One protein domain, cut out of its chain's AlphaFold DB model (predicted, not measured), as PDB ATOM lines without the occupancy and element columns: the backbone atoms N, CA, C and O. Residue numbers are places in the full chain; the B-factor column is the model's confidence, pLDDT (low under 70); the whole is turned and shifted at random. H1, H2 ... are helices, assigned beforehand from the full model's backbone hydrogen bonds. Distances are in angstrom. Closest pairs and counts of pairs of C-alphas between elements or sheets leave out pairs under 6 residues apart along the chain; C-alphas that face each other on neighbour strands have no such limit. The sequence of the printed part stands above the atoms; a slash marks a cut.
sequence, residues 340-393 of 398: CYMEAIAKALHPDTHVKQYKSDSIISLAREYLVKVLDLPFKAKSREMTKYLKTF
ATOM      1  N   CYS A 340      45.218  18.516 -42.686       65.12
ATOM      2  CA  CYS A 340      46.551  18.799 -43.227       65.12
ATOM      3  C   CYS A 340      46.749  18.362 -44.690       65.12
ATOM      4  O   CYS A 340      47.317  19.120 -45.475       65.12
ATOM      5  N   TYR A 341      46.232  17.193 -45.078       67.06
ATOM      6  CA  TYR A 341      46.329  16.689 -46.451       67.06
ATOM      7  C   TYR A 341      45.549  17.558 -47.454       67.06
ATOM      8  O   TYR A 341      46.071  17.947 -48.498       67.06
ATOM      9  N   MET A 342      44.316  17.945 -47.112       74.94
ATOM     10  CA  MET A 342      43.490  18.803 -47.973       74.94
ATOM     11  C   MET A 342      44.009  20.241 -48.032       74.94
ATOM     12  O   MET A 342      43.875  20.901 -49.060       74.94
ATOM     13  N   GLU A 343      44.635  20.727 -46.960       71.44
ATOM     14  CA  GLU A 343      45.321  22.022 -46.963       71.44
ATOM     15  C   GLU A 343      46.553  22.025 -47.872       71.44
ATOM     16  O   GLU A 343      46.772  23.004 -48.588       71.44
ATOM     17  N   ALA A 344      47.321  20.931 -47.907       66.75
ATOM     18  CA  ALA A 344      48.448  20.784 -48.826       66.75
ATOM     19  C   ALA A 344      47.985  20.806 -50.293       66.75
ATOM     20  O   ALA A 344      48.543  21.546 -51.105       66.75
ATOM     21  N   ILE A 345      46.911  20.075 -50.621       70.56
ATOM     22  CA  ILE A 345      46.300  20.093 -51.959       70.56
ATOM     23  C   ILE A 345      45.784  21.491 -52.312       70.56
ATOM     24  O   ILE A 345      46.047  21.988 -53.407       70.56
ATOM     25  N   ALA A 346      45.088  22.161 -51.386       75.69
ATOM     26  CA  ALA A 346      44.581  23.509 -51.614       75.69
ATOM     27  C   ALA A 346      45.709  24.497 -51.935       75.69
ATOM     28  O   ALA A 346      45.558  25.331 -52.818       75.69
ATOM     29  N   LYS A 347      46.864  24.386 -51.284       67.31
ATOM     30  CA  LYS A 347      48.012  25.248 -51.589       67.31
ATOM     31  C   LYS A 347      48.701  24.907 -52.902       67.31
ATOM     32  O   LYS A 347      49.088  25.817 -53.623       67.31
ATOM     33  N   ALA A 348      48.837  23.623 -53.230       70.38
ATOM     34  CA  ALA A 348      49.425  23.203 -54.501       70.38
ATOM     35  C   ALA A 348      48.602  23.703 -55.700       70.38
ATOM     36  O   ALA A 348      49.162  24.087 -56.724       70.38
ATOM     37  N   LEU A 349      47.274  23.728 -55.557       73.81
ATOM     38  CA  LEU A 349      46.357  24.210 -56.591       73.81
ATOM     39  C   LEU A 349      46.166  25.734 -56.584       73.81
ATOM     40  O   LEU A 349      45.722  26.289 -57.587       73.81
ATOM     41  N   HIS A 350      46.508  26.408 -55.483       74.12
ATOM     42  CA  HIS A 350      46.400  27.863 -55.324       74.12
ATOM     43  C   HIS A 350      47.721  28.452 -54.795       74.12
ATOM     44  O   HIS A 350      47.753  28.945 -53.663       74.12
ATOM     45  N   PRO A 351      48.821  28.379 -55.574       62.34
ATOM     46  CA  PRO A 351      50.121  28.871 -55.135       62.34
ATOM     47  C   PRO A 351      50.122  30.395 -54.979       62.34
ATOM     48  O   PRO A 351      49.424  31.120 -55.695       62.34
ATOM     49  N   ASP A 352      50.945  30.883 -54.051       54.91
ATOM     50  CA  ASP A 352      51.157  32.317 -53.879       54.91
ATOM     51  C   ASP A 352      51.811  32.921 -55.128       54.91
ATOM     52  O   ASP A 352      52.608  32.293 -55.827       54.91
ATOM     53  N   THR A 353      51.484  34.182 -55.395       51.53
ATOM     54  CA  THR A 353      52.111  34.963 -56.469       51.53
ATOM     55  C   THR A 353      52.842  36.154 -55.869       51.53
ATOM     56  O   THR A 353      52.537  36.576 -54.752       51.53
ATOM     57  N   HIS A 354      53.753  36.767 -56.632       42.00
ATOM     58  CA  HIS A 354      54.483  37.973 -56.211       42.00
ATOM     59  C   HIS A 354      53.578  39.135 -55.751       42.00
ATOM     60  O   HIS A 354      54.051  40.030 -55.058       42.00
ATOM     61  N   VAL A 355      52.290  39.126 -56.117       35.50
ATOM     62  CA  VAL A 355      51.333  40.215 -55.859       35.50
ATOM     63  C   VAL A 355      50.235  39.814 -54.861       35.50
ATOM     64  O   VAL A 355      49.485  40.664 -54.386       35.50
ATOM     65  N   LYS A 356      50.102  38.525 -54.524       41.19
ATOM     66  CA  LYS A 356      49.009  38.031 -53.679       41.19
ATOM     67  C   LYS A 356      49.444  36.812 -52.873       41.19
ATOM     68  O   LYS A 356      49.689  35.754 -53.449       41.19
ATOM     69  N   GLN A 357      49.460  36.978 -51.551       49.12
ATOM     70  CA  GLN A 357      49.537  35.885 -50.581       49.12
ATOM     71  C   GLN A 357      48.128  35.481 -50.143       49.12
ATOM     72  O   GLN A 357      47.309  36.335 -49.779       49.12
ATOM     73  N   TYR A 358      47.832  34.185 -50.155       54.56
ATOM     74  CA  TYR A 358      46.573  33.680 -49.621       54.56
ATOM     75  C   TYR A 358      46.631  33.619 -48.091       54.56
ATOM     76  O   TYR A 358      47.443  32.906 -47.504       54.56
ATOM     77  N   LYS A 359      45.732  34.355 -47.421       57.28
ATOM     78  CA  LYS A 359      45.573  34.276 -45.959       57.28
ATOM     79  C   LYS A 359      45.253  32.835 -45.549       57.28
ATOM     80  O   LYS A 359      44.424  32.189 -46.193       57.28
ATOM     81  N   SER A 360      45.840  32.365 -44.449       55.25
ATOM     82  CA  SER A 360      45.667  30.998 -43.930       55.25
ATOM     83  C   SER A 360      44.195  30.581 -43.809       55.25
ATOM     84  O   SER A 360      43.834  29.492 -44.243       55.25
ATOM     85  N   ASP A 361      43.315  31.479 -43.362       60.41
ATOM     86  CA  ASP A 361      41.869  31.220 -43.253       60.41
ATOM     87  C   ASP A 361      41.190  30.934 -44.606       60.41
ATOM     88  O   ASP A 361      40.214  30.187 -44.686       60.41
ATOM     89  N   SER A 362      41.713  31.512 -45.694       69.56
ATOM     90  CA  SER A 362      41.212  31.270 -47.053       69.56
ATOM     91  C   SER A 362      41.621  29.887 -47.557       69.56
ATOM     92  O   SER A 362      40.805  29.188 -48.154       69.56
ATOM     93  N   ILE A 363      42.852  29.462 -47.254       72.50
ATOM     94  CA  ILE A 363      43.337  28.110 -47.558       72.50
ATOM     95  C   ILE A 363      42.559  27.060 -46.762       72.50
ATOM     96  O   ILE A 363      42.136  26.062 -47.333       72.50
ATOM     97  N   ILE A 364      42.285  27.309 -45.479       73.38
ATOM     98  CA  ILE A 364      41.474  26.412 -44.643       73.38
ATOM     99  C   ILE A 364      40.047  26.292 -45.200       73.38
ATOM    100  O   ILE A 364      39.490  25.195 -45.254       73.38
ATOM    101  N   SER A 365      39.446  27.395 -45.663       77.75
ATOM    102  CA  SER A 365      38.126  27.349 -46.307       77.75
ATOM    103  C   SER A 365      38.141  26.497 -47.580       77.75
ATOM    104  O   SER A 365      37.246  25.673 -47.760       77.75
ATOM    105  N   LEU A 366      39.156  26.657 -48.434       79.88
ATOM    106  CA  LEU A 366      39.318  25.857 -49.654       79.88
ATOM    107  C   LEU A 366      39.555  24.375 -49.335       79.88
ATOM    108  O   LEU A 366      38.939  23.505 -49.942       79.88
ATOM    109  N   ALA A 367      40.378  24.080 -48.332       79.81
ATOM    110  CA  ALA A 367      40.643  22.720 -47.880       79.81
ATOM    111  C   ALA A 367      39.374  22.017 -47.373       79.81
ATOM    112  O   ALA A 367      39.136  20.857 -47.702       79.81
ATOM    113  N   ARG A 368      38.507  22.727 -46.635       83.00
ATOM    114  CA  ARG A 368      37.197  22.197 -46.216       83.00
ATOM    115  C   ARG A 368      36.294  21.907 -47.411       83.00
ATOM    116  O   ARG A 368      35.591  20.902 -47.404       83.00
ATOM    117  N   GLU A 369      36.300  22.763 -48.430       84.19
ATOM    118  CA  GLU A 369      35.537  22.540 -49.664       84.19
ATOM    119  C   GLU A 369      36.044  21.327 -50.447       84.19
ATOM    120  O   GLU A 369      35.232  20.555 -50.958       84.19
ATOM    121  N   TYR A 370      37.361  21.119 -50.501       83.88
ATOM    122  CA  TYR A 370      37.937  19.916 -51.095       83.88
ATOM    123  C   TYR A 370      37.578  18.659 -50.312       83.88
ATOM    124  O   TYR A 370      37.173  17.678 -50.927       83.88
ATOM    125  N   LEU A 371      37.620  18.694 -48.978       82.00
ATOM    126  CA  LEU A 371      37.255  17.539 -48.160       82.00
ATOM    127  C   LEU A 371      35.800  17.099 -48.392       82.00
ATOM    128  O   LEU A 371      35.555  15.909 -48.566       82.00
ATOM    129  N   VAL A 372      34.850  18.046 -48.446       83.38
ATOM    130  CA  VAL A 372      33.438  17.735 -48.758       83.38
ATOM    131  C   VAL A 372      33.318  17.042 -50.106       83.38
ATOM    132  O   VAL A 372      32.574  16.078 -50.220       83.38
ATOM    133  N   LYS A 373      34.049  17.521 -51.118       82.00
ATOM    134  CA  LYS A 373      33.995  16.962 -52.474       82.00
ATOM    135  C   LYS A 373      34.650  15.586 -52.571       82.00
ATOM    136  O   LYS A 373      34.133  14.731 -53.271       82.00
ATOM    137  N   VAL A 374      35.787  15.382 -51.905       80.62
ATOM    138  CA  VAL A 374      36.552  14.126 -51.985       80.62
ATOM    139  C   VAL A 374      35.858  12.996 -51.226       80.62
ATOM    140  O   VAL A 374      35.877  11.861 -51.685       80.62
ATOM    141  N   LEU A 375      35.241  13.303 -50.083       78.12
ATOM    142  CA  LEU A 375      34.557  12.314 -49.243       78.12
ATOM    143  C   LEU A 375      33.033  12.292 -49.440       78.12
ATOM    144  O   LEU A 375      32.346  11.614 -48.682       78.12
ATOM    145  N   ASP A 376      32.517  13.050 -50.414       81.81
ATOM    146  CA  ASP A 376      31.087  13.222 -50.712       81.81
ATOM    147  C   ASP A 376      30.228  13.460 -49.454       81.81
ATOM    148  O   ASP A 376      29.230  12.791 -49.183       81.81
ATOM    149  N   LEU A 377      30.676  14.395 -48.609       82.69
ATOM    150  CA  LEU A 377      30.046  14.621 -47.309       82.69
ATOM    151  C   LEU A 377      28.662  15.272 -47.486       82.69
ATOM    152  O   LEU A 377      28.532  16.256 -48.219       82.69
ATOM    153  N   PRO A 378      27.632  14.834 -46.734       80.94
ATOM    154  CA  PRO A 378      26.256  15.314 -46.903       80.94
ATOM    155  C   PRO A 378      26.022  16.730 -46.345       80.94
ATOM    156  O   PRO A 378      24.896  17.228 -46.345       80.94
ATOM    157  N   PHE A 379      27.068  17.396 -45.855       81.69
ATOM    158  CA  PHE A 379      27.004  18.707 -45.220       81.69
ATOM    159  C   PHE A 379      28.006  19.689 -45.830       81.69
ATOM    160  O   PHE A 379      29.079  19.343 -46.319       81.69
ATOM    161  N   LYS A 380      27.655  20.977 -45.783       82.69
ATOM    162  CA  LYS A 380      28.443  22.049 -46.411       82.69
ATOM    163  C   LYS A 380      29.750  22.311 -45.653       82.69
ATOM    164  O   LYS A 380      29.777  22.282 -44.424       82.69
ATOM    165  N   ALA A 381      30.791  22.721 -46.377       80.62
ATOM    166  CA  ALA A 381      32.133  22.998 -45.849       80.62
ATOM    167  C   ALA A 381      32.187  24.054 -44.722       80.62
ATOM    168  O   ALA A 381      33.061  24.009 -43.861       80.62
ATOM    169  N   LYS A 382      31.239  24.999 -44.702       80.94
ATOM    170  CA  LYS A 382      31.139  26.061 -43.679       80.94
ATOM    171  C   LYS A 382      30.171  25.725 -42.533       80.94
ATOM    172  O   LYS A 382      29.866  26.589 -41.718       80.94
ATOM    173  N   SER A 383      29.643  24.501 -42.482       82.81
ATOM    174  CA  SER A 383      28.654  24.099 -41.478       82.81
ATOM    175  C   SER A 383      29.282  23.839 -40.101       82.81
ATOM    176  O   SER A 383      30.457  23.484 -39.965       82.81
ATOM    177  N   ARG A 384      28.464  23.966 -39.048       80.06
ATOM    178  CA  ARG A 384      28.842  23.519 -37.694       80.06
ATOM    179  C   ARG A 384      29.077  22.006 -37.645       80.06
ATOM    180  O   ARG A 384      29.890  21.550 -36.849       80.06
ATOM    181  N   GLU A 385      28.398  21.250 -38.505       81.25
ATOM    182  CA  GLU A 385      28.552  19.800 -38.657       81.25
ATOM    183  C   GLU A 385      29.942  19.441 -39.179       81.25
ATOM    184  O   GLU A 385      30.601  18.611 -38.567       81.25
ATOM    185  N   MET A 386      30.453  20.161 -40.185       81.12
ATOM    186  CA  MET A 386      31.838  20.015 -40.652       81.12
ATOM    187  C   MET A 386      32.846  20.263 -39.523       81.12
ATOM    188  O   MET A 386      33.808  19.522 -39.358       81.12
ATOM    189  N   THR A 387      32.612  21.284 -38.696       78.31
ATOM    190  CA  THR A 387      33.516  21.591 -37.574       78.31
ATOM    191  C   THR A 387      33.508  20.483 -36.516       78.31
ATOM    192  O   THR A 387      34.542  20.204 -35.922       78.31
ATOM    193  N   LYS A 388      32.358  19.836 -36.278       79.88
ATOM    194  CA  LYS A 388      32.261  18.671 -35.383       79.88
ATOM    195  C   LYS A 388      32.922  17.438 -35.994       79.88
ATOM    196  O   LYS A 388      33.700  16.784 -35.312       79.88
ATOM    197  N   TYR A 389      32.654  17.177 -37.271       79.19
ATOM    198  CA  TYR A 389      33.220  16.066 -38.029       79.19
ATOM    199  C   TYR A 389      34.749  16.093 -37.999       79.19
ATOM    200  O   TYR A 389      35.378  15.111 -37.630       79.19
ATOM    201  N   LEU A 390      35.352  17.254 -38.262       72.81
ATOM    202  CA  LEU A 390      36.805  17.428 -38.266       72.81
ATOM    203  C   LEU A 390      37.497  17.186 -36.911       72.81
ATOM    204  O   LEU A 390      38.714  17.026 -36.893       72.81
ATOM    205  N   LYS A 391      36.760  17.176 -35.789       71.06
ATOM    206  CA  LYS A 391      37.314  16.869 -34.454       71.06
ATOM    207  C   LYS A 391      37.393  15.372 -34.168       71.06
ATOM    208  O   LYS A 391      38.180  14.966 -33.322       71.06
ATOM    209  N   THR A 392      36.561  14.577 -34.834       71.44
ATOM    210  CA  THR A 392      36.480  13.117 -34.664       71.44
ATOM    211  C   THR A 392      36.982  12.357 -35.888       71.44
ATOM    212  O   THR A 392      36.999  11.134 -35.884       71.44
ATOM    213  N   PHE A 393      37.324  13.070 -36.960       70.56
ATOM    214  CA  PHE A 393      37.832  12.501 -38.197       70.56
ATOM    215  C   PHE A 393      39.274  12.034 -37.990       70.56
ATOM    216  O   PHE A 393      40.141  12.864 -37.753       70.56
TER     217      PHE A 393
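AT A GLANCE: This is residues 340 to 393 of the 398 residues of an uncharacterized protein of Streblomastix strix (UniProt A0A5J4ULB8). Two helices, H1 and the longer H2, cross about perpendicular, H3 is near H2, and the loop of residues 351 to 357 sticks out at the far end of a rod-like outline. The printed part has 54 residues with three named helices, H1, H2 and H3 in that order, and no named strand: all helix. It is only just compact, close to loose, with a radius of gyration of the C-alphas of 11.9 A and spans of 37 by 18 by 16 A.

IN THESE COORDINATES: H1, residues 340 to 349, begins at C-alpha 340 (46.551, 18.799, -43.227) and is 14.4 A long. H2, residues 360 to 374, measures 20.8 A. H3, residues 384 to 392, measures 13.3 A and ends at C-alpha 392 (36.480, 13.117, -34.664).

HOW THE PARTS SIT: H1 and H2 touch, about perpendicular at 79 degrees; their closest C-alphas, of Glu 343 and Ala 367, are 4.8 A apart. H3 is near H2; H1 and H3 are apart. Every O i to N i+4 pair is within hydrogen-bond range in H1 and H2, and 3 of 5 in H3.

THE WHOLE: The C-alphas farthest apart, of His 354 and Thr 392, are 37.5 A apart. The printed part has no cut, and both links are short. Sixteen residues, among them 351 to 362, have pLDDT under 70.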